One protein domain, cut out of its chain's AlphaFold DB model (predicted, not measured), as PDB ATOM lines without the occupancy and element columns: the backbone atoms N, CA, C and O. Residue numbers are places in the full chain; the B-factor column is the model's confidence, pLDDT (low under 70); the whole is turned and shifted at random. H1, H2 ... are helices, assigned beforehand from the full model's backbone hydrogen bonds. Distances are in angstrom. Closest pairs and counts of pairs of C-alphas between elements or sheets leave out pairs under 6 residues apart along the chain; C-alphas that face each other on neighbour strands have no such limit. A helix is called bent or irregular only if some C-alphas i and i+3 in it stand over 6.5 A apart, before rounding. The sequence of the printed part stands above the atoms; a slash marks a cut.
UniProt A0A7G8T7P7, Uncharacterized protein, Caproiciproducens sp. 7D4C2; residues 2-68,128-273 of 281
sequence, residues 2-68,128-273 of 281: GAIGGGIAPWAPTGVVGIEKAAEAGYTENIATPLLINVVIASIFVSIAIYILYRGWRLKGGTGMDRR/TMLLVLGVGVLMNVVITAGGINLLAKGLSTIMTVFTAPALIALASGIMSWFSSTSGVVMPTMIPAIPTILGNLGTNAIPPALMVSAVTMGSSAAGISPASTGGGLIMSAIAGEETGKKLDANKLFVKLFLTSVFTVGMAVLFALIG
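What this domain is: This is residues 2 to 68 and 128 to 273 of the 281 residues of an uncharacterized protein of Caproiciproducens sp. 7D4C2 (UniProt A0A7G8T7P7). An elongated helical body is built round H8, which runs through its middle, with H6, H7, H10 and H3 packed on its sides. H9 carries the line of H8 onward past its end and H10 folds back beside it; H2 packs on H7, H4 covers part of H7 on the outside, H5 crosses H7, short H1 packs on H3, and residues 60 to 68 stick out as a free tail. The printed part has 213 residues with ten named helices, H1 to H10 in chain order, and no named strand; the class is all helix. It is compact, with a radius of gyration of the C-alphas of 18.3 A, and the C-alphas span 57 by 37 by 32 A.

Where its parts are: Find C-alpha 2 at (99.400, 90.358, 142.271), where H1, residues 2 to 7, begins. H2 follows as residues 13 to 24, and H3, residues 32 to 53, runs 31.2 A. After the cut look at C-alpha 128 at (102.804, 68.069, 145.888): from there H4, residues 128 to 144, runs 24.3 A. Next come H5, residues 147 to 156, and H6, residues 164 to 176. H7, residues 181 to 199, runs 24.9 A; it is only just irregular, with C-alphas 183 and 186 7.0 A apart, and has a kink of 32 degrees near residue 192. H8, residues 207 to 223, runs 26.3 A and is only just irregular too, with C-alphas 220 and 223 7.0 A apart. H9 is residues 228 to 239. The longest helix, H10, residues 248 to 271, runs 34.4 A to C-alpha 271 at (107.495, 90.047, 121.810).

How they stand to each other: Start at H8, the hub, which touches H2, H3, H6, H7, H9 and H10. H6 touches it with the C-alphas of Ala 169 and Gly 217 closest at 4.2 A, the same way at a shallow tilt of 34.9 degrees, only just short of steep. H10 touches it opposite ways at a shallow tilt of 18 degrees, closest at Ala 221 and Ser 259, 5.1 A. H7 and H8 form a helical hairpin, closest at Thr 181 and Ser 218, 5.5 A. H3 touches H8 with residues 34 to 43 alone, closest at Leu 35 and Ser 212, 5.2 A. H8 and H9 touch only at the corner, closest at Ile 223 and Gly 230, 4.4 A. H2, H6, H7, H8, H9 and H10 make a bundle, a set of helices side by side. Farther out, H2 touches H7, closest at Thr 14 and Ser 182, 5.6 A. H4 touches residues 182 to 188 of H7 alone, closest at Val 132 and Gly 183, 4.7 A. H5 touches H7 at a steep tilt of 65 degrees, closest at Ala 152 and Ile 196, 5.1 A. H1 touches H3, closest at Gly 5 and Val 40, 4.6 A. H4 and H8 are apart. Every O i to N i+4 pair is within hydrogen-bond range in H1, H2, H3, H4, H5, H6, H9 and H10, against 9 of 15 in H7 and 10 of 13 in H8.

The domain as a whole: Look for the two C-alphas farthest apart, those of Arg 68 and Gly 201, at 62.3 A. Residues 69 to 127 are not printed, and C-alphas 68 and 128 are 38.7 A apart across the cut. Of the links that are printed whole, none is long. The mean pLDDT of the printed part is 83.2; 26 residues are under 70, among them 60 to 68 and 241 to 246.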
ATOM      1  N   GLY A   2      98.546  89.825 141.184       71.94
ATOM      2  CA  GLY A   2      99.400  90.358 142.271       71.94
ATOM      3  C   GLY A   2     100.097  89.294 143.144       71.94
ATOM      4  O   GLY A   2     101.270  89.435 143.465       71.94
ATOM      5  N   ALA A   3      99.416  88.178 143.438       77.94
ATOM      6  CA  ALA A   3     100.007  87.043 144.155       77.94
ATOM      7  C   ALA A   3     101.161  86.356 143.397       77.94
ATOM      8  O   ALA A   3     102.055  85.811 144.031       77.94
ATOM      9  N   ILE A   4     101.168  86.408 142.058       81.38
ATOM     10  CA  ILE A   4     102.271  85.877 141.245       81.38
ATOM     11  C   ILE A   4     103.508  86.745 141.468       81.38
ATOM     12  O   ILE A   4     104.532  86.217 141.874       81.38
ATOM     13  N   GLY A   5     103.395  88.070 141.320       77.19
ATOM     14  CA  GLY A   5     104.519  88.988 141.540       77.19
ATOM     15  C   GLY A   5     105.168  88.840 142.924       77.19
ATOM     16  O   GLY A   5     106.388  88.807 143.024       77.19
ATOM     17  N   GLY A   6     104.367  88.673 143.983       79.75
ATOM     18  CA  GLY A   6     104.892  88.395 145.327       79.75
ATOM     19  C   GLY A   6     105.447  86.975 145.497       79.75
ATOM     20  O   GLY A   6     106.435  86.776 146.198       79.75
ATOM     21  N   GLY A   7     104.836  85.986 144.840       82.50
ATOM     22  CA  GLY A   7     105.210  84.574 144.937       82.50
ATOM     23  C   GLY A   7     106.542  84.221 144.277       82.50
ATOM     24  O   GLY A   7     107.108  83.182 144.609       82.50
ATOM     25  N   ILE A   8     107.060  85.068 143.384       86.44
ATOM     26  CA  ILE A   8     108.372  84.859 142.753       86.44
ATOM     27  C   ILE A   8     109.507  85.612 143.456       86.44
ATOM     28  O   ILE A   8     110.660  85.505 143.043       86.44
ATOM     29  N   ALA A   9     109.206  86.368 144.516       85.31
ATOM     30  CA  ALA A   9     110.230  87.069 145.275       85.31
ATOM     31  C   ALA A   9     111.351  86.113 145.729       85.31
ATOM     32  O   ALA A   9     111.081  84.936 145.967       85.31
ATOM     33  N   PRO A  10     112.596  86.590 145.903       80.31
ATOM     34  CA  PRO A  10     113.739  85.721 146.204       80.31
ATOM     35  C   PRO A  10     113.605  84.903 147.496       80.31
ATOM     36  O   PRO A  10     114.278  83.895 147.668       80.31
ATOM     37  N   TRP A  11     112.736  85.337 148.407       78.81
ATOM     38  CA  TRP A  11     112.404  84.656 149.659       78.81
ATOM     39  C   TRP A  11     111.098  83.853 149.583       78.81
ATOM     40  O   TRP A  11     110.679  83.277 150.578       78.81
ATOM     41  N   ALA A  12     110.403  83.841 148.449       81.88
ATOM     42  CA  ALA A  12     109.188  83.064 148.256       81.88
ATOM     43  C   ALA A  12     109.527  81.698 147.627       81.88
ATOM     44  O   ALA A  12     110.432  81.627 146.795       81.88
ATOM     45  N   PRO A  13     108.798  80.611 147.953       76.19
ATOM     46  CA  PRO A  13     109.149  79.262 147.497       76.19
ATOM     47  C   PRO A  13     109.319  79.127 145.978       76.19
ATOM     48  O   PRO A  13     110.268  78.503 145.517       76.19
ATOM     49  N   THR A  14     108.434  79.739 145.184       82.50
ATOM     50  CA  THR A  14     108.525  79.691 143.715       82.50
ATOM     51  C   THR A  14     109.730  80.477 143.195       82.50
ATOM     52  O   THR A  14     110.386  80.028 142.259       82.50
ATOM     53  N   GLY A  15     110.044  81.620 143.813       84.69
ATOM     54  CA  GLY A  15     111.237  82.405 143.490       84.69
ATOM     55  C   GLY A  15     112.530  81.654 143.791       84.69
ATOM     56  O   GLY A  15     113.406  81.590 142.932       84.69
ATOM     57  N   VAL A  16     112.610  81.014 144.963       82.69
ATOM     58  CA  VAL A  16     113.753  80.180 145.371       82.69
ATOM     59  C   VAL A  16     114.004  79.068 144.353       82.69
ATOM     60  O   VAL A  16     115.117  78.960 143.852       82.69
ATOM     61  N   VAL A  17     112.969  78.316 143.960       84.12
ATOM     62  CA  VAL A  17     113.107  77.239 142.960       84.12
ATOM     63  C   VAL A  17     113.616  77.771 141.617       84.12
ATOM     64  O   VAL A  17     114.490  77.159 141.005       84.12
ATOM     65  N   GLY A  18     113.094  78.908 141.148       84.69
ATOM     66  CA  GLY A  18     113.552  79.522 139.899       84.69
ATOM     67  C   GLY A  18     115.024  79.943 139.949       84.69
ATOM     68  O   GLY A  18     115.765  79.693 139.000       84.69
ATOM     69  N   ILE A  19     115.456  80.534 141.068       87.19
ATOM     70  CA  ILE A  19     116.842  80.970 141.292       87.19
ATOM     71  C   ILE A  19     117.782  79.764 141.408       87.19
ATOM     72  O   ILE A  19     118.817  79.740 140.746       87.19
ATOM     73  N   GLU A  20     117.416  78.742 142.185       85.25
ATOM     74  CA  GLU A  20     118.209  77.516 142.350       85.25
ATOM     75  C   GLU A  20     118.401  76.790 141.017       85.25
ATOM     76  O   GLU A  20     119.523  76.433 140.664       85.25
ATOM     77  N   LYS A  21     117.334  76.631 140.221       86.31
ATOM     78  CA  LYS A  21     117.439  75.977 138.908       86.31
ATOM     79  C   LYS A  21     118.236  76.790 137.901       86.31
ATOM     80  O   LYS A  21     118.900  76.208 137.047       86.31
ATOM     81  N   ALA A  22     118.203  78.115 138.000       86.81
ATOM     82  CA  ALA A  22     119.051  78.958 137.173       86.81
ATOM     83  C   ALA A  22     120.532  78.843 137.582       86.81
ATOM     84  O   ALA A  22     121.389  78.731 136.706       86.81
ATOM     85  N   ALA A  23     120.824  78.761 138.884       86.38
ATOM     86  CA  ALA A  23     122.170  78.510 139.399       86.38
ATOM     87  C   ALA A  23     122.708  77.130 138.983       86.38
ATOM     88  O   ALA A  23     123.838  77.034 138.507       86.38
ATOM     89  N   GLU A  24     121.891  76.074 139.076       83.75
ATOM     90  CA  GLU A  24     122.230  74.729 138.579       83.75
ATOM     91  C   GLU A  24     122.503  74.712 137.066       83.75
ATOM     92  O   GLU A  24     123.351  73.955 136.597       83.75
ATOM     93  N   ALA A  25     121.819  75.567 136.299       81.00
ATOM     94  CA  ALA A  25     122.042  75.740 134.863       81.00
ATOM     95  C   ALA A  25     123.294  76.581 134.525       81.00
ATOM     96  O   ALA A  25     123.547  76.847 133.350       81.00
ATOM     97  N   GLY A  26     124.077  76.991 135.530       79.06
ATOM     98  CA  GLY A  26     125.331  77.733 135.369       79.06
ATOM     99  C   GLY A  26     125.201  79.254 135.490       79.06
ATOM    100  O   GLY A  26     126.196  79.960 135.330       79.06
ATOM    101  N   TYR A  27     124.012  79.780 135.797       81.38
ATOM    102  CA  TYR A  27     123.787  81.218 135.935       81.38
ATOM    103  C   TYR A  27     123.913  81.642 137.404       81.38
ATOM    104  O   TYR A  27     122.978  81.516 138.190       81.38
ATOM    105  N   THR A  28     125.096  82.125 137.785       66.31
ATOM    106  CA  THR A  28     125.434  82.479 139.180       66.31
ATOM    107  C   THR A  28     125.400  83.983 139.471       66.31
ATOM    108  O   THR A  28     125.552  84.392 140.621       66.31
ATOM    109  N   GLU A  29     125.168  84.811 138.449       68.81
ATOM    110  CA  GLU A  29     124.985  86.260 138.581       68.81
ATOM    111  C   GLU A  29     123.653  86.611 139.274       68.81
ATOM    112  O   GLU A  29     122.832  85.740 139.576       68.81
ATOM    113  N   ASN A  30     123.410  87.899 139.553       77.00
ATOM    114  CA  ASN A  30     122.202  88.350 140.250       77.00
ATOM    115  C   ASN A  30     120.929  88.156 139.397       77.00
ATOM    116  O   ASN A  30     120.440  89.088 138.767       77.00
ATOM    117  N   ILE A  31     120.360  86.948 139.405       84.25
ATOM    118  CA  ILE A  31     119.098  86.603 138.720       84.25
ATOM    119  C   ILE A  31     117.885  87.018 139.541       84.25
ATOM    120  O   ILE A  31     116.835  87.338 138.989       84.25
ATOM    121  N   ALA A  32     118.031  87.037 140.863       84.75
ATOM    122  CA  ALA A  32     116.951  87.288 141.804       84.75
ATOM    123  C   ALA A  32     116.271  88.647 141.560       84.75
ATOM    124  O   ALA A  32     115.041  88.726 141.501       84.75
ATOM    125  N   THR A  33     117.059  89.715 141.388       86.31
ATOM    126  CA  THR A  33     116.526  91.071 141.185       86.31
ATOM    127  C   THR A  33     115.867  91.250 139.812       86.31
ATOM    128  O   THR A  33     114.705  91.673 139.787       86.31
ATOM    129  N   PRO A  34     116.512  90.901 138.679       88.31
ATOM    130  CA  PRO A  34     115.882  91.015 137.369       88.31
ATOM    131  C   PRO A  34     114.633  90.148 137.249       88.31
ATOM    132  O   PRO A  34     113.628  90.615 136.721       88.31
ATOM    133  N   LEU A  35     114.658  88.929 137.798       89.56
ATOM    134  CA  LEU A  35     113.499  88.042 137.824       89.56
ATOM    135  C   LEU A  35     112.304  88.710 138.516       89.56
ATOM    136  O   LEU A  35     111.221  88.777 137.932       89.56
ATOM    137  N   LEU A  36     112.511  89.260 139.719       90.06
ATOM    138  CA  LEU A  36     111.475  89.970 140.473       90.06
ATOM    139  C   LEU A  36     110.883  91.138 139.699       90.06
ATOM    140  O   LEU A  36     109.664  91.208 139.532       90.06
ATOM    141  N   ILE A  37     111.734  92.033 139.202       90.12
ATOM    142  CA  ILE A  37     111.286  93.228 138.484       90.12
ATOM    143  C   ILE A  37     110.519  92.827 137.218       90.12
ATOM    144  O   ILE A  37     109.389  93.277 137.016       90.12
ATOM    145  N   ASN A  38     111.080  91.924 136.414       91.56
ATOM    146  CA  ASN A  38     110.475  91.453 135.171       91.56
ATOM    147  C   ASN A  38     109.090  90.848 135.381       91.56
ATOM    148  O   ASN A  38     108.138  91.212 134.690       91.56
ATOM    149  N   VAL A  39     108.963  89.918 136.330       91.50
ATOM    150  CA  VAL A  39     107.696  89.217 136.557       91.50
ATOM    151  C   VAL A  39     106.664  90.148 137.187       91.50
ATOM    152  O   VAL A  39     105.483  90.037 136.860       91.50
ATOM    153  N   VAL A  40     107.070  91.097 138.038       92.06
ATOM    154  CA  VAL A  40     106.156  92.118 138.579       92.06
ATOM    155  C   VAL A  40     105.633  93.022 137.463       92.06
ATOM    156  O   VAL A  40     104.416  93.184 137.349       92.06
ATOM    157  N   ILE A  41     106.508  93.556 136.605       92.31
ATOM    158  CA  ILE A  41     106.103  94.414 135.480       92.31
ATOM    159  C   ILE A  41     105.193  93.639 134.520       92.31
ATOM    160  O   ILE A  41     104.106  94.115 134.180       92.31
ATOM    161  N   ALA A  42     105.575  92.418 134.142       92.56
ATOM    162  CA  ALA A  42     104.757  91.575 133.277       92.56
ATOM    163  C   ALA A  42     103.407  91.228 133.931       92.56
ATOM    164  O   ALA A  42     102.363  91.255 133.278       92.56
ATOM    165  N   SER A  43     103.386  90.977 135.242       92.19
ATOM    166  CA  SER A  43     102.148  90.739 135.992       92.19
ATOM    167  C   SER A  43     101.240  91.965 136.004       92.19
ATOM    168  O   SER A  43     100.025  91.806 135.886       92.19
ATOM    169  N   ILE A  44     101.789  93.179 136.123       93.06
ATOM    170  CA  ILE A  44     101.023  94.430 136.018       93.06
ATOM    171  C   ILE A  44     100.434  94.560 134.613       93.06
ATOM    172  O   ILE A  44      99.230  94.780 134.480       93.06
ATOM    173  N   PHE A  45     101.240  94.338 133.575       93.88
ATOM    174  CA  PHE A  45     100.791  94.378 132.184       93.88
ATOM    175  C   PHE A  45      99.619  93.418 131.927       93.88
ATOM    176  O   PHE A  45      98.561  93.823 131.441       93.88
ATOM    177  N   VAL A  46      99.754  92.154 132.342       92.69
ATOM    178  CA  VAL A  46      98.683  91.158 132.195       92.69
ATOM    179  C   VAL A  46      97.472  91.498 133.078       92.69
ATOM    180  O   VAL A  46      96.331  91.270 132.671       92.69
ATOM    181  N   SER A  47      97.676  92.098 134.257       91.50
ATOM    182  CA  SER A  47      96.575  92.571 135.116       91.50
ATOM    183  C   SER A  47      95.752  93.665 134.446       91.50
ATOM    184  O   SER A  47      94.525  93.607 134.496       91.50
ATOM    185  N   ILE A  48      96.407  94.636 133.801       93.06
ATOM    186  CA  ILE A  48      95.737  95.700 133.041       93.06
ATOM    187  C   ILE A  48      94.920  95.082 131.901       93.06
ATOM    188  O   ILE A  48      93.750  95.422 131.726       93.06
ATOM    189  N   ALA A  49      95.489  94.113 131.182       91.75
ATOM    190  CA  ALA A  49      94.793  93.418 130.102       91.75
ATOM    191  C   ALA A  49      93.535  92.676 130.591       91.75
ATOM    192  O   ALA A  49      92.469  92.809 129.992       91.75
ATOM    193  N   ILE A  50      93.628  91.947 131.710       90.62
ATOM    194  CA  ILE A  50      92.471  91.288 132.344       90.62
ATOM    195  C   ILE A  50      91.435  92.320 132.793       90.62
ATOM    196  O   ILE A  50      90.239  92.120 132.577       90.62
ATOM    197  N   TYR A  51      91.875  93.418 133.411       90.25
ATOM    198  CA  TYR A  51      90.985  94.488 133.858       90.25
ATOM    199  C   TYR A  51      90.191  95.064 132.684       90.25
ATOM    200  O   TYR A  51      88.985  95.278 132.803       90.25
ATOM    201  N   ILE A  52      90.832  95.241 131.527       91.75
ATOM    202  CA  ILE A  52      90.168  95.694 130.303       91.75
ATOM    203  C   ILE A  52      89.217  94.632 129.749       91.75
ATOM    204  O   ILE A  52      88.054  94.944 129.475       91.75
ATOM    205  N   LEU A  53      89.671  93.380 129.639       90.56
ATOM    206  CA  LEU A  53      88.882  92.258 129.118       90.56
ATOM    207  C   LEU A  53      87.559  92.090 129.875       90.56
ATOM    208  O   LEU A  53      86.496  91.954 129.272       90.56
ATOM    209  N   TYR A  54      87.619  92.151 131.203       89.50
ATOM    210  CA  TYR A  54      86.452  92.002 132.069       89.50
ATOM    211  C   TYR A  54      85.685  93.299 132.313       89.50
ATOM    212  O   TYR A  54      84.705  93.291 133.059       89.50
ATOM    213  N   ARG A  55      86.091  94.404 131.672       88.81
ATOM    214  CA  ARG A  55      85.530  95.743 131.889       88.81
ATOM    215  C   ARG A  55      85.467  96.063 133.380       88.81
ATOM    216  O   ARG A  55      84.408  96.415 133.896       88.81
ATOM    217  N   GLY A  56      86.594  95.936 134.073       82.62
ATOM    218  CA  GLY A  56      86.694  96.134 135.516       82.62
ATOM    219  C   GLY A  56      86.178  97.499 135.984       82.62
ATOM    220  O   GLY A  56      85.671  97.610 137.091       82.62
ATOM    221  N   TRP A  57      86.185  98.513 135.114       85.19
ATOM    222  CA  TRP A  57      85.580  99.830 135.371       85.19
ATOM    223  C   TRP A  57      84.043  99.818 135.452       85.19
ATOM    224  O   TRP A  57      83.442 100.775 135.931       85.19
ATOM    225  N   ARG A  58      83.384  98.759 134.965       83.19
ATOM    226  CA  ARG A  58      81.933  98.533 135.086       83.19
ATOM    227  C   ARG A  58      81.569  97.623 136.252       83.19
ATOM    228  O   ARG A  58      80.376  97.434 136.497       83.19
ATOM    229  N   LEU A  59      82.553  97.056 136.956       77.31
ATOM    230  CA  LEU A  59      82.301  96.344 138.201       77.31
ATOM    231  C   LEU A  59      81.834  97.380 139.222       77.31
ATOM    232  O   LEU A  59      82.630  98.056 139.868       77.31
ATOM    233  N   LYS A  60      80.514  97.522 139.355       68.50
ATOM    234  CA  LYS A  60      79.939  98.104 140.562       68.50
ATOM    235  C   LYS A  60      80.394  97.188 141.686       68.50
ATOM    236  O   LYS A  60      80.148  95.985 141.595       68.50
ATOM    237  N   GLY A  61      81.122  97.734 142.664       58.97
ATOM    238  CA  GLY A  61      81.557  96.970 143.828       58.97
ATOM    239  C   GLY A  61      80.376  96.144 144.313       58.97
ATOM    240  O   GLY A  61      79.304  96.709 144.545       58.97
ATOM    241  N   GLY A  62      80.540  94.816 144.323       55.03
ATOM    242  CA  GLY A  62      79.513  93.916 144.828       55.03
ATOM    243  C   GLY A  62      79.044  94.464 146.165       55.03
ATOM    244  O   GLY A  62      79.882  94.904 146.956       55.03
ATOM    245  N   THR A  63      77.719  94.547 146.321       52.41
ATOM    246  CA  THR A  63      77.004  94.951 147.537       52.41
ATOM    247  C   THR A  63      77.881  94.741 148.757       52.41
ATOM    248  O   THR A  63      78.280  93.610 149.030       52.41
ATOM    249  N   GLY A  64      78.273  95.856 149.375       49.66
ATOM    250  CA  GLY A  64      79.357  95.887 150.338       49.66
ATOM    251  C   GLY A  64      79.215  94.786 151.375       49.66
ATOM    252  O   GLY A  64      78.176  94.673 152.016       49.66
ATOM    253  N   MET A  65      80.289  94.023 151.579       49.94
ATOM    254  CA  MET A  65      80.555  93.544 152.928       49.94
ATOM    255  C   MET A  65      80.530  94.796 153.801       49.94
ATOM    256  O   MET A  65      81.381  95.679 153.627       49.94
ATOM    257  N   ASP A  66      79.507  94.943 154.643       54.84
ATOM    258  CA  ASP A  66      79.470  96.046 155.590       54.84
ATOM    259  C   ASP A  66      80.761  95.926 156.401       54.84
ATOM    260  O   ASP A  66      81.017  94.908 157.042       54.84
ATOM    261  N   ARG A  67      81.638  96.934 156.331       56.69
ATOM    262  CA  ARG A  67      82.916  96.931 157.068       56.69
ATOM    263  C   ARG A  67      82.706  96.680 158.567       56.69
ATOM    264  O   ARG A  67      83.653  96.303 159.250       56.69
ATOM    265  N   ARG A  68      81.480  96.893 159.058       58.09
ATOM    266  CA  ARG A  68      81.022  96.617 160.422       58.09
ATOM    267  C   ARG A  68      80.897  95.128 160.768       58.09
ATOM    268  O   ARG A  68      80.904  94.817 161.952       58.09
ATOM    269  N   THR A 128     101.995  67.033 146.540       62.56
ATOM    270  CA  THR A 128     102.804  68.069 145.888       62.56
ATOM    271  C   THR A 128     104.286  67.887 146.199       62.56
ATOM    272  O   THR A 128     105.107  68.008 145.295       62.56
ATOM    273  N   MET A 129     104.646  67.548 147.442       69.25
ATOM    274  CA  MET A 129     106.044  67.260 147.796       69.25
ATOM    275  C   MET A 129     106.584  66.042 147.037       69.25
ATOM    276  O   MET A 129     107.662  66.117 146.453       69.25
ATOM    277  N   LEU A 130     105.814  64.949 146.983       74.25
ATOM    278  CA  LEU A 130     106.172  63.753 146.216       74.25
ATOM    279  C   LEU A 130     106.326  64.051 144.722       74.25
ATOM    280  O   LEU A 130     107.266  63.557 144.105       74.25
ATOM    281  N   LEU A 131     105.456  64.889 144.150       67.25
ATOM    282  CA  LEU A 131     105.571  65.325 142.759       67.25
ATOM    283  C   LEU A 131     106.873  66.097 142.517       67.25
ATOM    284  O   LEU A 131     107.597  65.762 141.587       67.25
ATOM    285  N   VAL A 132     107.186  67.102 143.343       61.31
ATOM    286  CA  VAL A 132     108.412  67.914 143.191       61.31
ATOM    287  C   VAL A 132     109.661  67.032 143.286       61.31
ATOM    288  O   VAL A 132     110.562  67.153 142.457       61.31
ATOM    289  N   LEU A 133     109.695  66.099 144.243       76.31
ATOM    290  CA  LEU A 133     110.790  65.133 144.382       76.31
ATOM    291  C   LEU A 133     110.884  64.194 143.172       76.31
ATOM    292  O   LEU A 133     111.960  64.031 142.598       76.31
ATOM    293  N   GLY A 134     109.759  63.610 142.754       70.00
ATOM    294  CA  GLY A 134     109.698  62.698 141.612       70.00
ATOM    295  C   GLY A 134     110.108  63.370 140.303       70.00
ATOM    296  O   GLY A 134     110.849  62.787 139.514       70.00
ATOM    297  N   VAL A 135     109.704  64.624 140.098       66.25
ATOM    298  CA  VAL A 135     110.132  65.417 138.944       66.25
ATOM    299  C   VAL A 135     111.616  65.741 139.035       66.25
ATOM    300  O   VAL A 135     112.300  65.630 138.027       66.25
ATOM    301  N   GLY A 136     112.160  66.046 140.216       67.38
ATOM    302  CA  GLY A 136     113.607  66.205 140.397       67.38
ATOM    303  C   GLY A 136     114.408  64.968 139.965       67.38
ATOM    304  O   GLY A 136     115.423  65.092 139.274       67.38
ATOM    305  N   VAL A 137     113.924  63.768 140.302       82.75
ATOM    306  CA  VAL A 137     114.521  62.498 139.846       82.75
ATOM    307  C   VAL A 137     114.370  62.330 138.333       82.75
ATOM    308  O   VAL A 137     115.353  62.052 137.647       82.75
ATOM    309  N   LEU A 138     113.168  62.552 137.788       74.62
ATOM    310  CA  LEU A 138     112.918  62.479 136.347       74.62
ATOM    311  C   LEU A 138     113.809  63.457 135.573       74.62
ATOM    312  O   LEU A 138     114.368  63.087 134.546       74.62
ATOM    313  N   MET A 139     113.995  64.677 136.078       71.00
ATOM    314  CA  MET A 139     114.853  65.676 135.451       71.00
ATOM    315  C   MET A 139     116.310  65.228 135.413       71.00
ATOM    316  O   MET A 139     116.955  65.409 134.385       71.00
ATOM    317  N   ASN A 140     116.815  64.570 136.461       77.38
ATOM    318  CA  ASN A 140     118.153  63.971 136.431       77.38
ATOM    319  C   ASN A 140     118.280  62.903 135.334       77.38
ATOM    320  O   ASN A 140     119.270  62.886 134.598       77.38
ATOM    321  N   VAL A 141     117.263  62.050 135.169       84.69
ATOM    322  CA  VAL A 141     117.232  61.055 134.085       84.69
ATOM    323  C   VAL A 141     117.189  61.739 132.716       84.69
ATOM    324  O   VAL A 141     117.961  61.376 131.833       84.69
ATOM    325  N   VAL A 142     116.342  62.757 132.538       76.94
ATOM    326  CA  VAL A 142     116.207  63.513 131.280       76.94
ATOM    327  C   VAL A 142     117.505  64.236 130.915       76.94
ATOM    328  O   VAL A 142     117.883  64.236 129.744       76.94
ATOM    329  N   ILE A 143     118.204  64.824 131.890       74.81
ATOM    330  CA  ILE A 143     119.523  65.441 131.688       74.81
ATOM    331  C   ILE A 143     120.526  64.377 131.229       74.81
ATOM    332  O   ILE A 143     121.157  64.541 130.186       74.81
ATOM    333  N   THR A 144     120.611  63.255 131.950       82.19
ATOM    334  CA  THR A 144     121.568  62.170 131.662       82.19
ATOM    335  C   THR A 144     121.299  61.498 130.311       82.19
ATOM    336  O   THR A 144     122.231  61.157 129.591       82.19
ATOM    337  N   ALA A 145     120.029  61.351 129.927       86.56
ATOM    338  CA  ALA A 145     119.621  60.777 128.647       86.56
ATOM    339  C   ALA A 145     119.722  61.767 127.467       86.56
ATOM    340  O   ALA A 145     119.396  61.413 126.336       86.56
ATOM    341  N   GLY A 146     120.133  63.019 127.708       82.56
ATOM    342  CA  GLY A 146     120.244  64.054 126.674       82.56
ATOM    343  C   GLY A 146     118.907  64.650 126.211       82.56
ATOM    344  O   GLY A 146     118.864  65.356 125.201       82.56
ATOM    345  N   GLY A 147     117.811  64.420 126.941       82.25
ATOM    346  CA  GLY A 147     116.478  64.924 126.598       82.25
ATOM    347  C   GLY A 147     116.366  66.451 126.644       82.25
ATOM    348  O   GLY A 147     115.670  67.032 125.812       82.25
ATOM    349  N   ILE A 148     117.121  67.121 127.529       81.25
ATOM    350  CA  ILE A 148     117.214  68.594 127.547       81.25
ATOM    351  C   ILE A 148     117.748  69.128 126.215       81.25
ATOM    352  O   ILE A 148     117.206  70.088 125.671       81.25
ATOM    353  N   ASN A 149     118.759  68.469 125.642       83.75
ATOM    354  CA  ASN A 149     119.319  68.872 124.354       83.75
ATOM    355  C   ASN A 149     118.328  68.666 123.209       83.75
ATOM    356  O   ASN A 149     118.285  69.486 122.294       83.75
ATOM    357  N   LEU A 150     117.519  67.604 123.255       86.31
ATOM    358  CA  LEU A 150     116.468  67.377 122.265       86.31
ATOM    359  C   LEU A 150     115.389  68.464 122.338       86.31
ATOM    360  O   LEU A 150     115.027  69.037 121.309       86.31
ATOM    361  N   LEU A 151     114.928  68.787 123.549       85.50
ATOM    362  CA  LEU A 151     113.937  69.837 123.788       85.50
ATOM    363  C   LEU A 151     114.449  71.208 123.336       85.50
ATOM    364  O   LEU A 151     113.766  71.917 122.597       85.50
ATOM    365  N   ALA A 152     115.676  71.554 123.728       84.75
ATOM    366  CA  ALA A 152     116.319  72.801 123.346       84.75
ATOM    367  C   ALA A 152     116.501  72.911 121.828       84.75
ATOM    368  O   ALA A 152     116.179  73.950 121.256       84.75
ATOM    369  N   LYS A 153     116.947  71.837 121.156       85.75
ATOM    370  CA  LYS A 153     117.050  71.797 119.690       85.75
ATOM    371  C   LYS A 153     115.693  72.016 119.030       85.75
ATOM    372  O   LYS A 153     115.588  72.895 118.180       85.75
ATOM    373  N   GLY A 154     114.665  71.283 119.459       86.94
ATOM    374  CA  GLY A 154     113.314  71.391 118.905       86.94
ATOM    375  C   GLY A 154     112.684  72.775 119.072       86.94
ATOM    376  O   GLY A 154     111.992  73.237 118.174       86.94
ATOM    377  N   LEU A 155     112.951  73.463 120.184       87.12
ATOM    378  CA  LEU A 155     112.533  74.856 120.355       87.12
ATOM    379  C   LEU A 155     113.379  75.809 119.500       87.12
ATOM    380  O   LEU A 155     112.836  76.694 118.844       87.12
ATOM    381  N   SER A 156     114.699  75.614 119.468       87.69
ATOM    382  CA  SER A 156     115.615  76.519 118.766       87.69
ATOM    383  C   SER A 156     115.422  76.553 117.245       87.69
ATOM    384  O   SER A 156     115.703  77.581 116.640       87.69
ATOM    385  N   THR A 157     114.887  75.497 116.617       89.94
ATOM    386  CA  THR A 157     114.629  75.465 115.159       89.94
ATOM    387  C   THR A 157     113.588  76.481 114.695       89.94
ATOM    388  O   THR A 157     113.591  76.860 113.526       89.94
ATOM    389  N   ILE A 158     112.703  76.922 115.591       90.06
ATOM    390  CA  ILE A 158     111.649  77.907 115.307       90.06
ATOM    391  C   ILE A 158     111.891  79.253 116.007       90.06
ATOM    392  O   ILE A 158     111.091  80.180 115.866       90.06
ATOM    393  N   MET A 159     112.974  79.367 116.782       92.25
ATOM    394  CA  MET A 159     113.327  80.574 117.524       92.25
ATOM    395  C   MET A 159     114.323  81.437 116.752       92.25
ATOM    396  O   MET A 159     115.242  80.954 116.102       92.25
ATOM    397  N   THR A 160     114.169  82.746 116.900       88.88
ATOM    398  CA  THR A 160     115.187  83.749 116.581       88.88
ATOM    399  C   THR A 160     115.549  84.498 117.858       88.88
ATOM    400  O   THR A 160     114.871  84.359 118.877       88.88
ATOM    401  N   VAL A 161     116.578  85.348 117.810       87.06
ATOM    402  CA  VAL A 161     116.964  86.185 118.960       87.06
ATOM    403  C   VAL A 161     115.782  87.005 119.495       87.06
ATOM    404  O   VAL A 161     115.611  87.151 120.701       87.06
ATOM    405  N   PHE A 162     114.926  87.486 118.591       87.19
ATOM    406  CA  PHE A 162     113.746  88.276 118.925       87.19
ATOM    407  C   PHE A 162     112.583  87.426 119.461       87.19
ATOM    408  O   PHE A 162     111.890  87.838 120.389       87.19
ATOM    409  N   THR A 163     112.351  86.233 118.902       92.00
ATOM    410  CA  THR A 163     111.187  85.403 119.270       92.00
ATOM    411  C   THR A 163     111.458  84.417 120.404       92.00
ATOM    412  O   THR A 163     110.503  83.893 120.977       92.00
ATOM    413  N   ALA A 164     112.721  84.172 120.770       92.62
ATOM    414  CA  ALA A 164     113.089  83.188 121.787       92.62
ATOM    415  C   ALA A 164     112.398  83.410 123.149       92.62
ATOM    416  O   ALA A 164     111.794  82.454 123.647       92.62
ATOM    417  N   PRO A 165     112.356  84.635 123.722       93.69
ATOM    418  CA  PRO A 165     111.647  84.876 124.981       93.69
ATOM    419  C   PRO A 165     110.140  84.611 124.878       93.69
ATOM    420  O   PRO A 165     109.513  84.106 125.807       93.69
ATOM    421  N   ALA A 166     109.539  84.920 123.731       95.00
ATOM    422  CA  ALA A 166     108.113  84.729 123.504       95.00
ATOM    423  C   ALA A 166     107.744  83.252 123.347       95.00
ATOM    424  O   ALA A 166     106.786  82.778 123.960       95.00
ATOM    425  N   LEU A 167     108.521  82.505 122.562       94.88
ATOM    426  CA  LEU A 167     108.276  81.088 122.317       94.88
ATOM    427  C   LEU A 167     108.570  80.233 123.552       94.88
ATOM    428  O   LEU A 167     107.820  79.295 123.821       94.88
ATOM    429  N   ILE A 168     109.591  80.576 124.348       94.88
ATOM    430  CA  ILE A 168     109.853  79.860 125.603       94.88
ATOM    431  C   ILE A 168     108.775  80.158 126.656       94.88
ATOM    432  O   ILE A 168     108.359  79.249 127.376       94.88
ATOM    433  N   ALA A 169     108.251  81.393 126.705       96.19
ATOM    434  CA  ALA A 169     107.103  81.736 127.545       96.19
ATOM    435  C   ALA A 169     105.837  80.980 127.113       96.19
ATOM    436  O   ALA A 169     105.117  80.458 127.964       96.19
ATOM    437  N   LEU A 170     105.588  80.871 125.802       95.50
ATOM    438  CA  LEU A 170     104.462  80.115 125.251       95.50
ATOM    439  C   LEU A 170     104.560  78.628 125.607       95.50
ATOM    440  O   LEU A 170     103.605  78.064 126.139       95.50
ATOM    441  N   ALA A 171     105.719  78.007 125.368       93.94
ATOM    442  CA  ALA A 171     105.963  76.606 125.705       93.94
ATOM    443  C   ALA A 171     105.763  76.351 127.210       93.94
ATOM    444  O   ALA A 171     105.072  75.409 127.602       93.94
ATOM    445  N   SER A 172     106.288  77.251 128.049       94.62
ATOM    446  CA  SER A 172     106.123  77.202 129.506       94.62
ATOM    447  C   SER A 172     104.659  77.343 129.934       94.62
ATOM    448  O   SER A 172     104.212  76.639 130.839       94.62
ATOM    449  N   GLY A 173     103.893  78.223 129.284       93.00
ATOM    450  CA  GLY A 173     102.468  78.422 129.556       93.00
ATOM    451  C   GLY A 173     101.615  77.210 129.187       93.00
ATOM    452  O   GLY A 173     100.807  76.767 130.003       93.00
ATOM    453  N   ILE A 174     101.849  76.618 128.010       90.56
ATOM    454  CA  ILE A 174     101.159  75.395 127.565       90.56
ATOM    455  C   ILE A 174     101.428  74.246 128.539       90.56
ATOM    456  O   ILE A 174     100.499  73.569 128.978       90.56
ATOM    457  N   MET A 175     102.692  74.056 128.926       88.94
ATOM    458  CA  MET A 175     103.078  73.028 129.892       88.94
ATOM    459  C   MET A 175     102.426  73.266 131.263       88.94
ATOM    460  O   MET A 175     101.975  72.326 131.917       88.94
ATOM    461  N   SER A 176     102.318  74.529 131.682       90.38
ATOM    462  CA  SER A 176     101.758  74.902 132.981       90.38
ATOM    463  C   SER A 176     100.228  74.831 133.060       90.38
ATOM    464  O   SER A 176      99.697  74.873 134.170       90.38
ATOM    465  N   TRP A 177      99.492  74.695 131.947       84.75
ATOM    466  CA  TRP A 177      98.038  74.470 132.012       84.75
ATOM    467  C   TRP A 177      97.666  73.166 132.709       84.75
ATOM    468  O   TRP A 177      96.602  73.096 133.323       84.75
ATOM    469  N   PHE A 178      98.546  72.168 132.621       77.19
ATOM    470  CA  PHE A 178      98.333  70.814 133.131       77.19
ATOM    471  C   PHE A 178      99.374  70.422 134.181       77.19
ATOM    472  O   PHE A 178      99.505  69.250 134.528       77.19
ATOM    473  N   SER A 179     100.160  71.389 134.657       81.69
ATOM    474  CA  SER A 179     101.318  71.122 135.495       81.69
ATOM    475  C   SER A 179     101.590  72.233 136.506       81.69
ATOM    476  O   SER A 179     100.974  73.299 136.481       81.69
ATOM    477  N   SER A 180     102.529  71.974 137.415       82.75
ATOM    478  CA  SER A 180     102.994  72.955 138.392       82.75
ATOM    479  C   SER A 180     104.144  73.782 137.821       82.75
ATOM    480  O   SER A 180     105.128  73.230 137.323       82.75
ATOM    481  N   THR A 181     104.048  75.106 137.953       87.19
ATOM    482  CA  THR A 181     105.109  76.045 137.575       87.19
ATOM    483  C   THR A 181     106.433  75.705 138.260       87.19
ATOM    484  O   THR A 181     107.428  75.467 137.580       87.19
ATOM    485  N   SER A 182     106.440  75.629 139.593       84.06
ATOM    486  CA  SER A 182     107.642  75.315 140.374       84.06
ATOM    487  C   SER A 182     107.978  73.826 140.362       84.06
ATOM    488  O   SER A 182     109.147  73.463 140.408       84.06
ATOM    489  N   GLY A 183     106.968  72.957 140.294       78.12
ATOM    490  CA  GLY A 183     107.183  71.515 140.385       78.12
ATOM    491  C   GLY A 183     107.690  70.875 139.101       78.12
ATOM    492  O   GLY A 183     108.386  69.873 139.184       78.12
ATOM    493  N   VAL A 184     107.350  71.427 137.930       82.00
ATOM    494  CA  VAL A 184     107.680  70.800 136.642       82.00
ATOM    495  C   VAL A 184     108.231  71.789 135.633       82.00
ATOM    496  O   VAL A 184     109.310  71.565 135.098       82.00
ATOM    497  N   VAL A 185     107.551  72.911 135.395       89.19
ATOM    498  CA  VAL A 185     107.938  73.796 134.286       89.19
ATOM    499  C   VAL A 185     109.303  74.439 134.514       89.19
ATOM    500  O   VAL A 185     110.145  74.385 133.624       89.19
ATOM    501  N   MET A 186     109.557  74.998 135.699       90.62
ATOM    502  CA  MET A 186     110.860  75.578 136.041       90.62
ATOM    503  C   MET A 186     111.988  74.529 136.006       90.62
ATOM    504  O   MET A 186     112.961  74.766 135.287       90.62
ATOM    505  N   PRO A 187     111.867  73.355 136.669       86.25
ATOM    506  CA  PRO A 187     112.861  72.286 136.570       86.25
ATOM    507  C   PRO A 187     113.135  71.781 135.153       86.25
ATOM    508  O   PRO A 187     114.242  71.325 134.897       86.25
ATOM    509  N   THR A 188     112.165  71.839 134.237       86.12
ATOM    510  CA  THR A 188     112.354  71.368 132.855       86.12
ATOM    511  C   THR A 188     112.860  72.460 131.913       86.12
ATOM    512  O   THR A 188     113.778  72.216 131.133       86.12
ATOM    513  N   MET A 189     112.272  73.657 131.957       91.25
ATOM    514  CA  MET A 189     112.548  74.727 130.991       91.25
ATOM    515  C   MET A 189     113.814  75.514 131.321       91.25
ATOM    516  O   MET A 189     114.546  75.871 130.401       91.25
ATOM    517  N   ILE A 190     114.100  75.784 132.601       92.12
ATOM    518  CA  ILE A 190     115.266  76.599 132.984       92.12
ATOM    519  C   ILE A 190     116.585  75.915 132.580       92.12
ATOM    520  O   ILE A 190     117.401  76.574 131.931       92.12
ATOM    521  N   PRO A 191     116.786  74.603 132.824       89.12
ATOM    522  CA  PRO A 191     117.990  73.907 132.362       89.12
ATOM    523  C   PRO A 191     118.132  73.807 130.838       89.12
ATOM    524  O   PRO A 191     119.221  73.518 130.354       89.12
ATOM    525  N   ALA A 192     117.067  74.043 130.063       89.75
ATOM    526  CA  ALA A 192     117.138  74.065 128.602       89.75
ATOM    527  C   ALA A 192     117.649  75.405 128.043       89.75
ATOM    528  O   ALA A 192     118.123  75.448 126.906       89.75
ATOM    529  N   ILE A 193     117.587  76.488 128.829       91.94
ATOM    530  CA  ILE A 193     117.983  77.837 128.396       91.94
ATOM    531  C   ILE A 193     119.434  77.887 127.883       91.94
ATOM    532  O   ILE A 193     119.616  78.433 126.796       91.94
ATOM    533  N   PRO A 194     120.458  77.322 128.567       88.69
ATOM    534  CA  PRO A 194     121.839  77.364 128.072       88.69
ATOM    535  C   PRO A 194     121.986  76.782 126.665       88.69
ATOM    536  O   PRO A 194     122.577  77.411 125.789       88.69
ATOM    537  N   THR A 195     121.383  75.617 126.410       88.25
ATOM    538  CA  THR A 195     121.432  74.975 125.090       88.25
ATOM    539  C   THR A 195     120.663  75.779 124.038       88.25
ATOM    540  O   THR A 195     121.124  75.891 122.904       88.25
ATOM    541  N   ILE A 196     119.516  76.372 124.394       90.12
ATOM    542  CA  ILE A 196     118.753  77.244 123.483       90.12
ATOM    543  C   ILE A 196     119.593  78.463 123.083       90.12
ATOM    544  O   ILE A 196     119.718  78.749 121.894       90.12
ATOM    545  N   LEU A 197     120.192  79.160 124.054       89.94
ATOM    546  CA  LEU A 197     121.027  80.337 123.798       89.94
ATOM    547  C   LEU A 197     122.276  79.983 122.980       89.94
ATOM    548  O   LEU A 197     122.595  80.686 122.020       89.94
ATOM    549  N   GLY A 198     122.921  78.854 123.291       87.69
ATOM    550  CA  GLY A 198     124.053  78.333 122.524       87.69
ATOM    551  C   GLY A 198     123.701  78.047 121.060       87.69
ATOM    552  O   GLY A 198     124.439  78.453 120.166       87.69
ATOM    553  N   ASN A 199     122.546  77.425 120.794       86.75
ATOM    554  CA  ASN A 199     122.083  77.148 119.426       86.75
ATOM    555  C   ASN A 199     121.736  78.420 118.640       86.75
ATOM    556  O   ASN A 199     121.895  78.448 117.422       86.75
ATOM    557  N   LEU A 200     121.266  79.471 119.320       87.38
ATOM    558  CA  LEU A 200     120.996  80.772 118.701       87.38
ATOM    559  C   LEU A 200     122.282  81.569 118.417       87.38
ATOM    560  O   LEU A 200     122.213  82.610 117.764       87.38
ATOM    561  N   GLY A 201     123.441  81.095 118.893       74.69
ATOM    562  CA  GLY A 201     124.756  81.662 118.591       74.69
ATOM    563  C   GLY A 201     124.945  83.093 119.090       74.69
ATOM    564  O   GLY A 201     125.702  83.852 118.489       74.69
ATOM    565  N   THR A 202     124.230  83.496 120.147       67.12
ATOM    566  CA  THR A 202     124.206  84.891 120.596       67.12
ATOM    567  C   THR A 202     124.365  85.039 122.104       67.12
ATOM    568  O   THR A 202     123.717  84.347 122.884       67.12
ATOM    569  N   ASN A 203     125.169  86.025 122.506       69.25
ATOM    570  CA  ASN A 203     125.207  86.546 123.876       69.25
ATOM    571  C   ASN A 203     124.235  87.728 124.068       69.25
ATOM    572  O   ASN A 203     124.243  88.371 125.112       69.25
ATOM    573  N   ALA A 204     123.414  88.055 123.061       72.06
ATOM    574  CA  ALA A 204     122.546  89.232 123.086       72.06
ATOM    575  C   ALA A 204     121.306  89.073 123.980       72.06
ATOM    576  O   ALA A 204     120.657  90.071 124.281       72.06
ATOM    577  N   ILE A 205     120.955  87.846 124.383       84.12
ATOM    578  CA  ILE A 205     119.823  87.598 125.282       84.12
ATOM    579  C   ILE A 205     120.362  87.316 126.685       84.12
ATOM    580  O   ILE A 205     120.978  86.268 126.893       84.12
ATOM    581  N   PRO A 206     120.093  88.189 127.669       87.38
ATOM    582  CA  PRO A 206     120.438  87.918 129.056       87.38
ATOM    583  C   PRO A 206     119.735  86.641 129.550       87.38
ATOM    584  O   PRO A 206     118.515  86.526 129.410       87.38
ATOM    585  N   PRO A 207     120.429  85.682 130.182       87.69
ATOM    586  CA  PRO A 207     119.790  84.462 130.680       87.69
ATOM    587  C   PRO A 207     118.642  84.717 131.661       87.69
ATOM    588  O   PRO A 207     117.597  84.069 131.589       87.69
ATOM    589  N   ALA A 208     118.788  85.723 132.528       88.25
ATOM    590  CA  ALA A 208     117.745  86.130 133.467       88.25
ATOM    591  C   ALA A 208     116.452  86.585 132.760       88.25
ATOM    592  O   ALA A 208     115.360  86.406 133.307       88.25
ATOM    593  N   LEU A 209     116.547  87.104 131.530       91.50
ATOM    594  CA  LEU A 209     115.394  87.429 130.689       91.50
ATOM    595  C   LEU A 209     114.621  86.160 130.317       91.50
ATOM    596  O   LEU A 209     113.406  86.097 130.498       91.50
ATOM    597  N   MET A 210     115.326  85.127 129.854       92.69
ATOM    598  CA  MET A 210     114.726  83.840 129.487       92.69
ATOM    599  C   MET A 210     114.103  83.143 130.703       92.69
ATOM    600  O   MET A 210     112.987  82.633 130.611       92.69
ATOM    601  N   VAL A 211     114.768  83.190 131.865       92.88
ATOM    602  CA  VAL A 211     114.217  82.674 133.134       92.88
ATOM    603  C   VAL A 211     112.947  83.435 133.524       92.88
ATOM    604  O   VAL A 211     111.954  82.827 133.936       92.88
ATOM    605  N   SER A 212     112.930  84.757 133.339       93.50
ATOM    606  CA  SER A 212     111.747  85.588 133.588       93.50
ATOM    607  C   SER A 212     110.600  85.255 132.637       93.50
ATOM    608  O   SER A 212     109.455  85.145 133.075       93.50
ATOM    609  N   ALA A 213     110.902  85.017 131.361       95.00
ATOM    610  CA  ALA A 213     109.928  84.614 130.353       95.00
ATOM    611  C   ALA A 213     109.307  83.240 130.661       95.00
ATOM    612  O   ALA A 213     108.084  83.097 130.607       95.00
ATOM    613  N   VAL A 214     110.120  82.255 131.067       95.25
ATOM    614  CA  VAL A 214     109.647  80.946 131.558       95.25
ATOM    615  C   VAL A 214     108.734  81.123 132.768       95.25
ATOM    616  O   VAL A 214     107.618  80.595 132.803       95.25
ATOM    617  N   THR A 215     109.190  81.898 133.753       93.44
ATOM    618  CA  THR A 215     108.483  82.119 135.022       93.44
ATOM    619  C   THR A 215     107.143  82.801 134.802       93.44
ATOM    620  O   THR A 215     106.127  82.364 135.342       93.44
ATOM    621  N   MET A 216     107.107  83.848 133.982       94.38
ATOM    622  CA  MET A 216     105.875  84.568 133.698       94.38
ATOM    623  C   MET A 216     104.934  83.764 132.800       94.38
ATOM    624  O   MET A 216     103.740  83.715 133.081       94.38
ATOM    625  N   GLY A 217     105.446  83.117 131.746       94.50
ATOM    626  CA  GLY A 217     104.633  82.305 130.837       94.50
ATOM    627  C   GLY A 217     103.926  81.164 131.566       94.50
ATOM    628  O   GLY A 217     102.717  80.986 131.422       94.50
ATOM    629  N   SER A 218     104.654  80.456 132.433       93.25
ATOM    630  CA  SER A 218     104.079  79.419 133.296       93.25
ATOM    631  C   SER A 218     103.128  79.988 134.353       93.25
ATOM    632  O   SER A 218     102.006  79.506 134.491       93.25
ATOM    633  N   SER A 219     103.501  81.062 135.053       91.50
ATOM    634  CA  SER A 219     102.633  81.649 136.085       91.50
ATOM    635  C   SER A 219     101.335  82.231 135.514       91.50
ATOM    636  O   SER A 219     100.282  82.134 136.148       91.50
ATOM    637  N   ALA A 220     101.375  82.807 134.307       91.50
ATOM    638  CA  ALA A 220     100.198  83.333 133.615       91.50
ATOM    639  C   ALA A 220      99.150  82.244 133.355       91.50
ATOM    640  O   ALA A 220      97.952  82.521 133.396       91.50
ATOM    641  N   ALA A 221      99.585  81.001 133.147       90.88
ATOM    642  CA  ALA A 221      98.701  79.859 132.958       90.88
ATOM    643  C   ALA A 221      97.960  79.441 134.243       90.88
ATOM    644  O   ALA A 221      96.957  78.724 134.164       90.88
ATOM    645  N   GLY A 222      98.404  79.910 135.419       84.94
ATOM    646  CA  GLY A 222      97.932  79.478 136.742       84.94
ATOM    647  C   GLY A 222      96.457  79.763 137.058       84.94
ATOM    648  O   GLY A 222      95.920  79.206 138.014       84.94
ATOM    649  N   ILE A 223      95.775  80.585 136.250       84.12
ATOM    650  CA  ILE A 223      94.316  80.813 136.330       84.12
ATOM    651  C   ILE A 223      93.523  79.651 135.694       84.12
ATOM    652  O   ILE A 223      92.312  79.547 135.885       84.12
ATOM    653  N   SER A 224      94.195  78.749 134.968       85.62
ATOM    654  CA  SER A 224      93.577  77.550 134.391       85.62
ATOM    655  C   SER A 224      92.879  76.723 135.475       85.62
ATOM    656  O   SER A 224      93.478  76.497 136.529       85.62
ATOM    657  N   PRO A 225      91.653  76.221 135.230       76.31
ATOM    658  CA  PRO A 225      90.898  75.429 136.203       76.31
ATOM    659  C   PRO A 225      91.594  74.116 136.592       76.31
ATOM    660  O   PRO A 225      91.327  73.586 137.663       76.31
ATOM    661  N   ALA A 226      92.498  73.609 135.746       72.62
ATOM    662  CA  ALA A 226      93.317  72.429 136.030       72.62
ATOM    663  C   ALA A 226      94.583  72.743 136.858       72.62
ATOM    664  O   ALA A 226      95.272  71.829 137.300       72.62
ATOM    665  N   SER A 227      94.893  74.024 137.079       74.12
ATOM    666  CA  SER A 227      96.016  74.474 137.904       74.12
ATOM    667  C   SER A 227      95.552  74.827 139.323       74.12
ATOM    668  O   SER A 227      94.367  75.042 139.571       74.12
ATOM    669  N   THR A 228      96.488  74.941 140.268       74.56
ATOM    670  CA  THR A 228      96.196  75.259 141.678       74.56
ATOM    671  C   THR A 228      95.386  76.550 141.825       74.56
ATOM    672  O   THR A 228      94.430  76.590 142.595       74.56
ATOM    673  N   GLY A 229      95.731  77.599 141.068       76.19
ATOM    674  CA  GLY A 229      95.050  78.893 141.144       76.19
ATOM    675  C   GLY A 229      93.605  78.844 140.641       76.19
ATOM    676  O   GLY A 229      92.700  79.302 141.336       76.19
ATOM    677  N   GLY A 230      93.365  78.257 139.466       78.00
ATOM    678  CA  GLY A 230      92.007  78.096 138.938       78.00
ATOM    679  C   GLY A 230      91.164  77.110 139.744       78.00
ATOM    680  O   GLY A 230      89.977  77.362 139.938       78.00
ATOM    681  N   GLY A 231      91.771  76.057 140.297       78.50
ATOM    682  CA  GLY A 231      91.112  75.142 141.231       78.50
ATOM    683  C   GLY A 231      90.598  75.862 142.480       78.50
ATOM    684  O   GLY A 231      89.432  75.709 142.834       78.50
ATOM    685  N   LEU A 232      91.416  76.733 143.088       82.25
ATOM    686  CA  LEU A 232      90.986  77.562 144.221       82.25
ATOM    687  C   LEU A 232      89.820  78.491 143.858       82.25
ATOM    688  O   LEU A 232      88.900  78.640 144.657       82.25
ATOM    689  N   ILE A 233      89.822  79.082 142.657       82.00
ATOM    690  CA  ILE A 233      88.706  79.921 142.183       82.00
ATOM    691  C   ILE A 233      87.428  79.085 142.027       82.00
ATOM    692  O   ILE A 233      86.365  79.499 142.487       82.00
ATOM    693  N   MET A 234      87.528  77.901 141.415       79.31
ATOM    694  CA  MET A 234      86.405  76.971 141.259       79.31
ATOM    695  C   MET A 234      85.841  76.544 142.622       79.31
ATOM    696  O   MET A 234      84.627  76.582 142.817       79.31
ATOM    697  N   SER A 235      86.707  76.187 143.575       77.81
ATOM    698  CA  SER A 235      86.313  75.789 144.931       77.81
ATOM    699  C   SER A 235      85.694  76.938 145.726       77.81
ATOM    700  O   SER A 235      84.692  76.726 146.406       77.81
ATOM    701  N   ALA A 236      86.248  78.149 145.622       79.00
ATOM    702  CA  ALA A 236      85.712  79.329 146.295       79.00
ATOM    703  C   ALA A 236      84.302  79.662 145.794       79.00
ATOM    704  O   ALA A 236      83.395  79.854 146.598       79.00
ATOM    705  N   ILE A 237      84.096  79.645 144.472       77.94
ATOM    706  CA  ILE A 237      82.777  79.898 143.883       77.94
ATOM    707  C   ILE A 237      81.800  78.783 144.270       77.94
ATOM    708  O   ILE A 237      80.686  79.086 144.674       77.94
ATOM    709  N   ALA A 238      82.203  77.509 144.230       74.50
ATOM    710  CA  ALA A 238      81.338  76.393 144.632       74.50
ATOM    711  C   ALA A 238      80.847  76.480 146.095       74.50
ATOM    712  O   ALA A 238      79.787  75.942 146.417       74.50
ATOM    713  N   GLY A 239      81.601  77.160 146.967       66.06
ATOM    714  CA  GLY A 239      81.224  77.420 148.358       66.06
ATOM    715  C   GLY A 239      80.183  78.532 148.547       66.06
ATOM    716  O   GLY A 239      79.543  78.575 149.597       66.06
ATOM    717  N   GLU A 240      79.972  79.406 147.558       70.19
ATOM    718  CA  GLU A 240      78.992  80.495 147.632       70.19
ATOM    719  C   GLU A 240      77.589  80.056 147.181       70.19
ATOM    720  O   GLU A 240      77.410  79.273 146.244       70.19
ATOM    721  N   GLU A 241      76.552  80.632 147.797       58.09
ATOM    722  CA  GLU A 241      75.147  80.381 147.444       58.09
ATOM    723  C   GLU A 241      74.846  80.739 145.973       58.09
ATOM    724  O   GLU A 241      74.099  80.043 145.281       58.09
ATOM    725  N   THR A 242      75.515  81.778 145.462       58.84
ATOM    726  CA  THR A 242      75.516  82.204 144.055       58.84
ATOM    727  C   THR A 242      76.195  81.193 143.129       58.84
ATOM    728  O   THR A 242      75.764  81.007 141.989       58.84
ATOM    729  N   GLY A 243      77.244  80.519 143.607       58.19
ATOM    730  CA  GLY A 243      78.007  79.551 142.826       58.19
ATOM    731  C   GLY A 243      77.305  78.213 142.633       58.19
ATOM    732  O   GLY A 243      77.517  77.574 141.607       58.19
ATOM    733  N   LYS A 244      76.368  77.842 143.517       55.34
ATOM    734  CA  LYS A 244      75.493  76.663 143.330       55.34
ATOM    735  C   LYS A 244      74.591  76.755 142.092       55.34
ATOM    736  O   LYS A 244      74.122  75.731 141.605       55.34
ATOM    737  N   LYS A 245      74.341  77.967 141.582       58.97
ATOM    738  CA  LYS A 245      73.580  78.216 140.342       58.97
ATOM    739  C   LYS A 245      74.475  78.359 139.106       58.97
ATOM    740  O   LYS A 245      73.959  78.454 137.993       58.97
ATOM    741  N   LEU A 246      75.795  78.420 139.288       67.19
ATOM    742  CA  LEU A 246      76.747  78.546 138.193       67.19
ATOM    743  C   LEU A 246      77.064  77.164 137.624       67.19
ATOM    744  O   LEU A 246      77.453  76.244 138.335       67.19
ATOM    745  N   ASP A 247      76.929  77.034 136.310       78.81
ATOM    746  CA  ASP A 247      77.331  75.833 135.590       78.81
ATOM    747  C   ASP A 247      78.859  75.669 135.670       78.81
ATOM    748  O   ASP A 247      79.617  76.485 135.130       78.81
ATOM    749  N   ALA A 248      79.306  74.611 136.353       75.31
ATOM    750  CA  ALA A 248      80.718  74.302 136.554       75.31
ATOM    751  C   ALA A 248      81.478  74.160 135.226       75.31
ATOM    752  O   ALA A 248      82.627  74.592 135.137       75.31
ATOM    753  N   ASN A 249      80.833  73.649 134.171       77.12
ATOM    754  CA  ASN A 249      81.452  73.525 132.851       77.12
ATOM    755  C   ASN A 249      81.650  74.898 132.201       77.12
ATOM    756  O   ASN A 249      82.706  75.172 131.630       77.12
ATOM    757  N   LYS A 250      80.676  75.809 132.332       84.12
ATOM    758  CA  LYS A 250      80.825  77.190 131.834       84.12
ATOM    759  C   LYS A 250      81.916  77.942 132.586       84.12
ATOM    760  O   LYS A 250      82.669  78.693 131.966       84.12
ATOM    761  N   LEU A 251      82.016  77.743 133.901       83.31
ATOM    762  CA  LEU A 251      83.070  78.349 134.710       83.31
ATOM    763  C   LEU A 251      84.450  77.792 134.339       83.31
ATOM    764  O   LEU A 251      85.377  78.574 134.136       83.31
ATOM    765  N   PHE A 252      84.557  76.474 134.156       84.00
ATOM    766  CA  PHE A 252      85.770  75.813 133.678       84.00
ATOM    767  C   PHE A 252      86.231  76.404 132.341       84.00
ATOM    768  O   PHE A 252      87.352  76.901 132.239       84.00
ATOM    769  N   VAL A 253      85.353  76.427 131.331       84.56
ATOM    770  CA  VAL A 253      85.681  76.963 129.998       84.56
ATOM    771  C   VAL A 253      86.078  78.436 130.087       84.56
ATOM    772  O   VAL A 253      87.056  78.849 129.467       84.56
ATOM    773  N   LYS A 254      85.377  79.233 130.899       89.12
ATOM    774  CA  LYS A 254      85.698  80.651 131.092       89.12
ATOM    775  C   LYS A 254      87.078  80.856 131.720       89.12
ATOM    776  O   LYS A 254      87.838  81.701 131.241       89.12
ATOM    777  N   LEU A 255      87.424  80.096 132.760       87.75
ATOM    778  CA  LEU A 255      88.748  80.158 133.388       87.75
ATOM    779  C   LEU A 255      89.845  79.672 132.439       87.75
ATOM    780  O   LEU A 255      90.900  80.298 132.361       87.75
ATOM    781  N   PHE A 256      89.579  78.620 131.664       87.62
ATOM    782  CA  PHE A 256      90.524  78.117 130.675       87.62
ATOM    783  C   PHE A 256      90.787  79.149 129.570       87.62
ATOM    784  O   PHE A 256      91.938  79.496 129.324       87.62
ATOM    785  N   LEU A 257      89.744  79.741 128.978       91.38
ATOM    786  CA  LEU A 257      89.892  80.810 127.980       91.38
ATOM    787  C   LEU A 257      90.588  82.051 128.552       91.38
ATOM    788  O   LEU A 257      91.395  82.680 127.870       91.38
ATOM    789  N   THR A 258      90.321  82.385 129.818       92.06
ATOM    790  CA  THR A 258      91.045  83.464 130.511       92.06
ATOM    791  C   THR A 258      92.523  83.133 130.641       92.06
ATOM    792  O   THR A 258      93.353  84.000 130.395       92.06
ATOM    793  N   SER A 259      92.850  81.885 130.981       91.62
ATOM    794  CA  SER A 259      94.229  81.410 131.062       91.62
ATOM    795  C   SER A 259      94.936  81.475 129.703       91.62
ATOM    796  O   SER A 259      96.059  81.974 129.614       91.62
ATOM    797  N   VAL A 260      94.260  81.065 128.623       93.75
ATOM    798  CA  VAL A 260      94.767  81.208 127.247       93.75
ATOM    799  C   VAL A 260      95.067  82.668 126.923       93.75
ATOM    800  O   VAL A 260      96.154  82.982 126.440       93.75
ATOM    801  N   PHE A 261      94.147  83.574 127.255       94.88
ATOM    802  CA  PHE A 261      94.352  85.006 127.065       94.88
ATOM    803  C   PHE A 261      95.550  85.532 127.867       94.88
ATOM    804  O   PHE A 261      96.384  86.253 127.326       94.88
ATOM    805  N   THR A 262      95.685  85.161 129.140       94.12
ATOM    806  CA  THR A 262      96.785  85.644 129.988       94.12
ATOM    807  C   THR A 262      98.144  85.111 129.559       94.12
ATOM    808  O   THR A 262      99.119  85.858 129.613       94.12
ATOM    809  N   VAL A 263      98.214  83.863 129.084       95.31
ATOM    810  CA  VAL A 263      99.426  83.315 128.452       95.31
ATOM    811  C   VAL A 263      99.733  84.091 127.172       95.31
ATOM    812  O   VAL A 263     100.863  84.541 126.998       95.31
ATOM    813  N   GLY A 264      98.731  84.348 126.325       96.06
ATOM    814  CA  GLY A 264      98.886  85.180 125.128       96.06
ATOM    815  C   GLY A 264      99.420  86.582 125.438       96.06
ATOM    816  O   GLY A 264     100.311  87.068 124.747       96.06
ATOM    817  N   MET A 265      98.958  87.206 126.524       95.69
ATOM    818  CA  MET A 265      99.465  88.507 126.969       95.69
ATOM    819  C   MET A 265     100.899  88.438 127.509       95.69
ATOM    820  O   MET A 265     101.668  89.366 127.273       95.69
ATOM    821  N   ALA A 266     101.292  87.356 128.183       95.12
ATOM    822  CA  ALA A 266     102.685  87.150 128.593       95.12
ATOM    823  C   ALA A 266     103.619  86.962 127.381       95.12
ATOM    824  O   ALA A 266     104.730  87.494 127.365       95.12
ATOM    825  N   VAL A 267     103.152  86.263 126.342       96.25
ATOM    826  CA  VAL A 267     103.867  86.104 125.064       96.25
ATOM    827  C   VAL A 267     103.974  87.441 124.333       96.25
ATOM    828  O   VAL A 267     105.057  87.804 123.881       96.25
ATOM    829  N   LEU A 268     102.885  88.213 124.268       95.88
ATOM    830  CA  LEU A 268     102.899  89.550 123.676       95.88
ATOM    831  C   LEU A 268     103.872  90.474 124.411       95.88
ATOM    832  O   LEU A 268     104.644  91.172 123.763       95.88
ATOM    833  N   PHE A 269     103.874  90.442 125.746       94.75
ATOM    834  CA  PHE A 269     104.813  91.207 126.568       94.75
ATOM    835  C   PHE A 269     106.273  90.872 126.233       94.75
ATOM    836  O   PHE A 269     107.108  91.768 126.126       94.75
ATOM    837  N   ALA A 270     106.575  89.592 126.004       93.81
ATOM    838  CA  ALA A 270     107.896  89.161 125.565       93.81
ATOM    839  C   ALA A 270     108.239  89.675 124.151       93.81
ATOM    840  O   ALA A 270     109.339  90.181 123.945       93.81
ATOM    841  N   LEU A 271     107.298  89.598 123.199       93.06
ATOM    842  CA  LEU A 271     107.495  90.047 121.810       93.06
ATOM    843  C   LEU A 271     107.729  91.554 121.689       93.06
ATOM    844  O   LEU A 271     108.525  91.981 120.862       93.06
ATOM    845  N   ILE A 272     107.071  92.372 122.511       92.56
ATOM    846  CA  ILE A 272     107.283  93.831 122.503       92.56
ATOM    847  C   ILE A 272     108.562  94.256 123.243       92.56
ATOM    848  O   ILE A 272     108.782  95.446 123.450       92.56
ATOM    849  N   GLY A 273     109.395  93.303 123.677       86.25
ATOM    850  CA  GLY A 273     110.626  93.584 124.413       86.25
ATOM    851  C   GLY A 273     110.395  94.010 125.864       86.25
ATOM    852  O   GLY A 273     111.245  94.678 126.444       86.25
TER     853      GLY A 273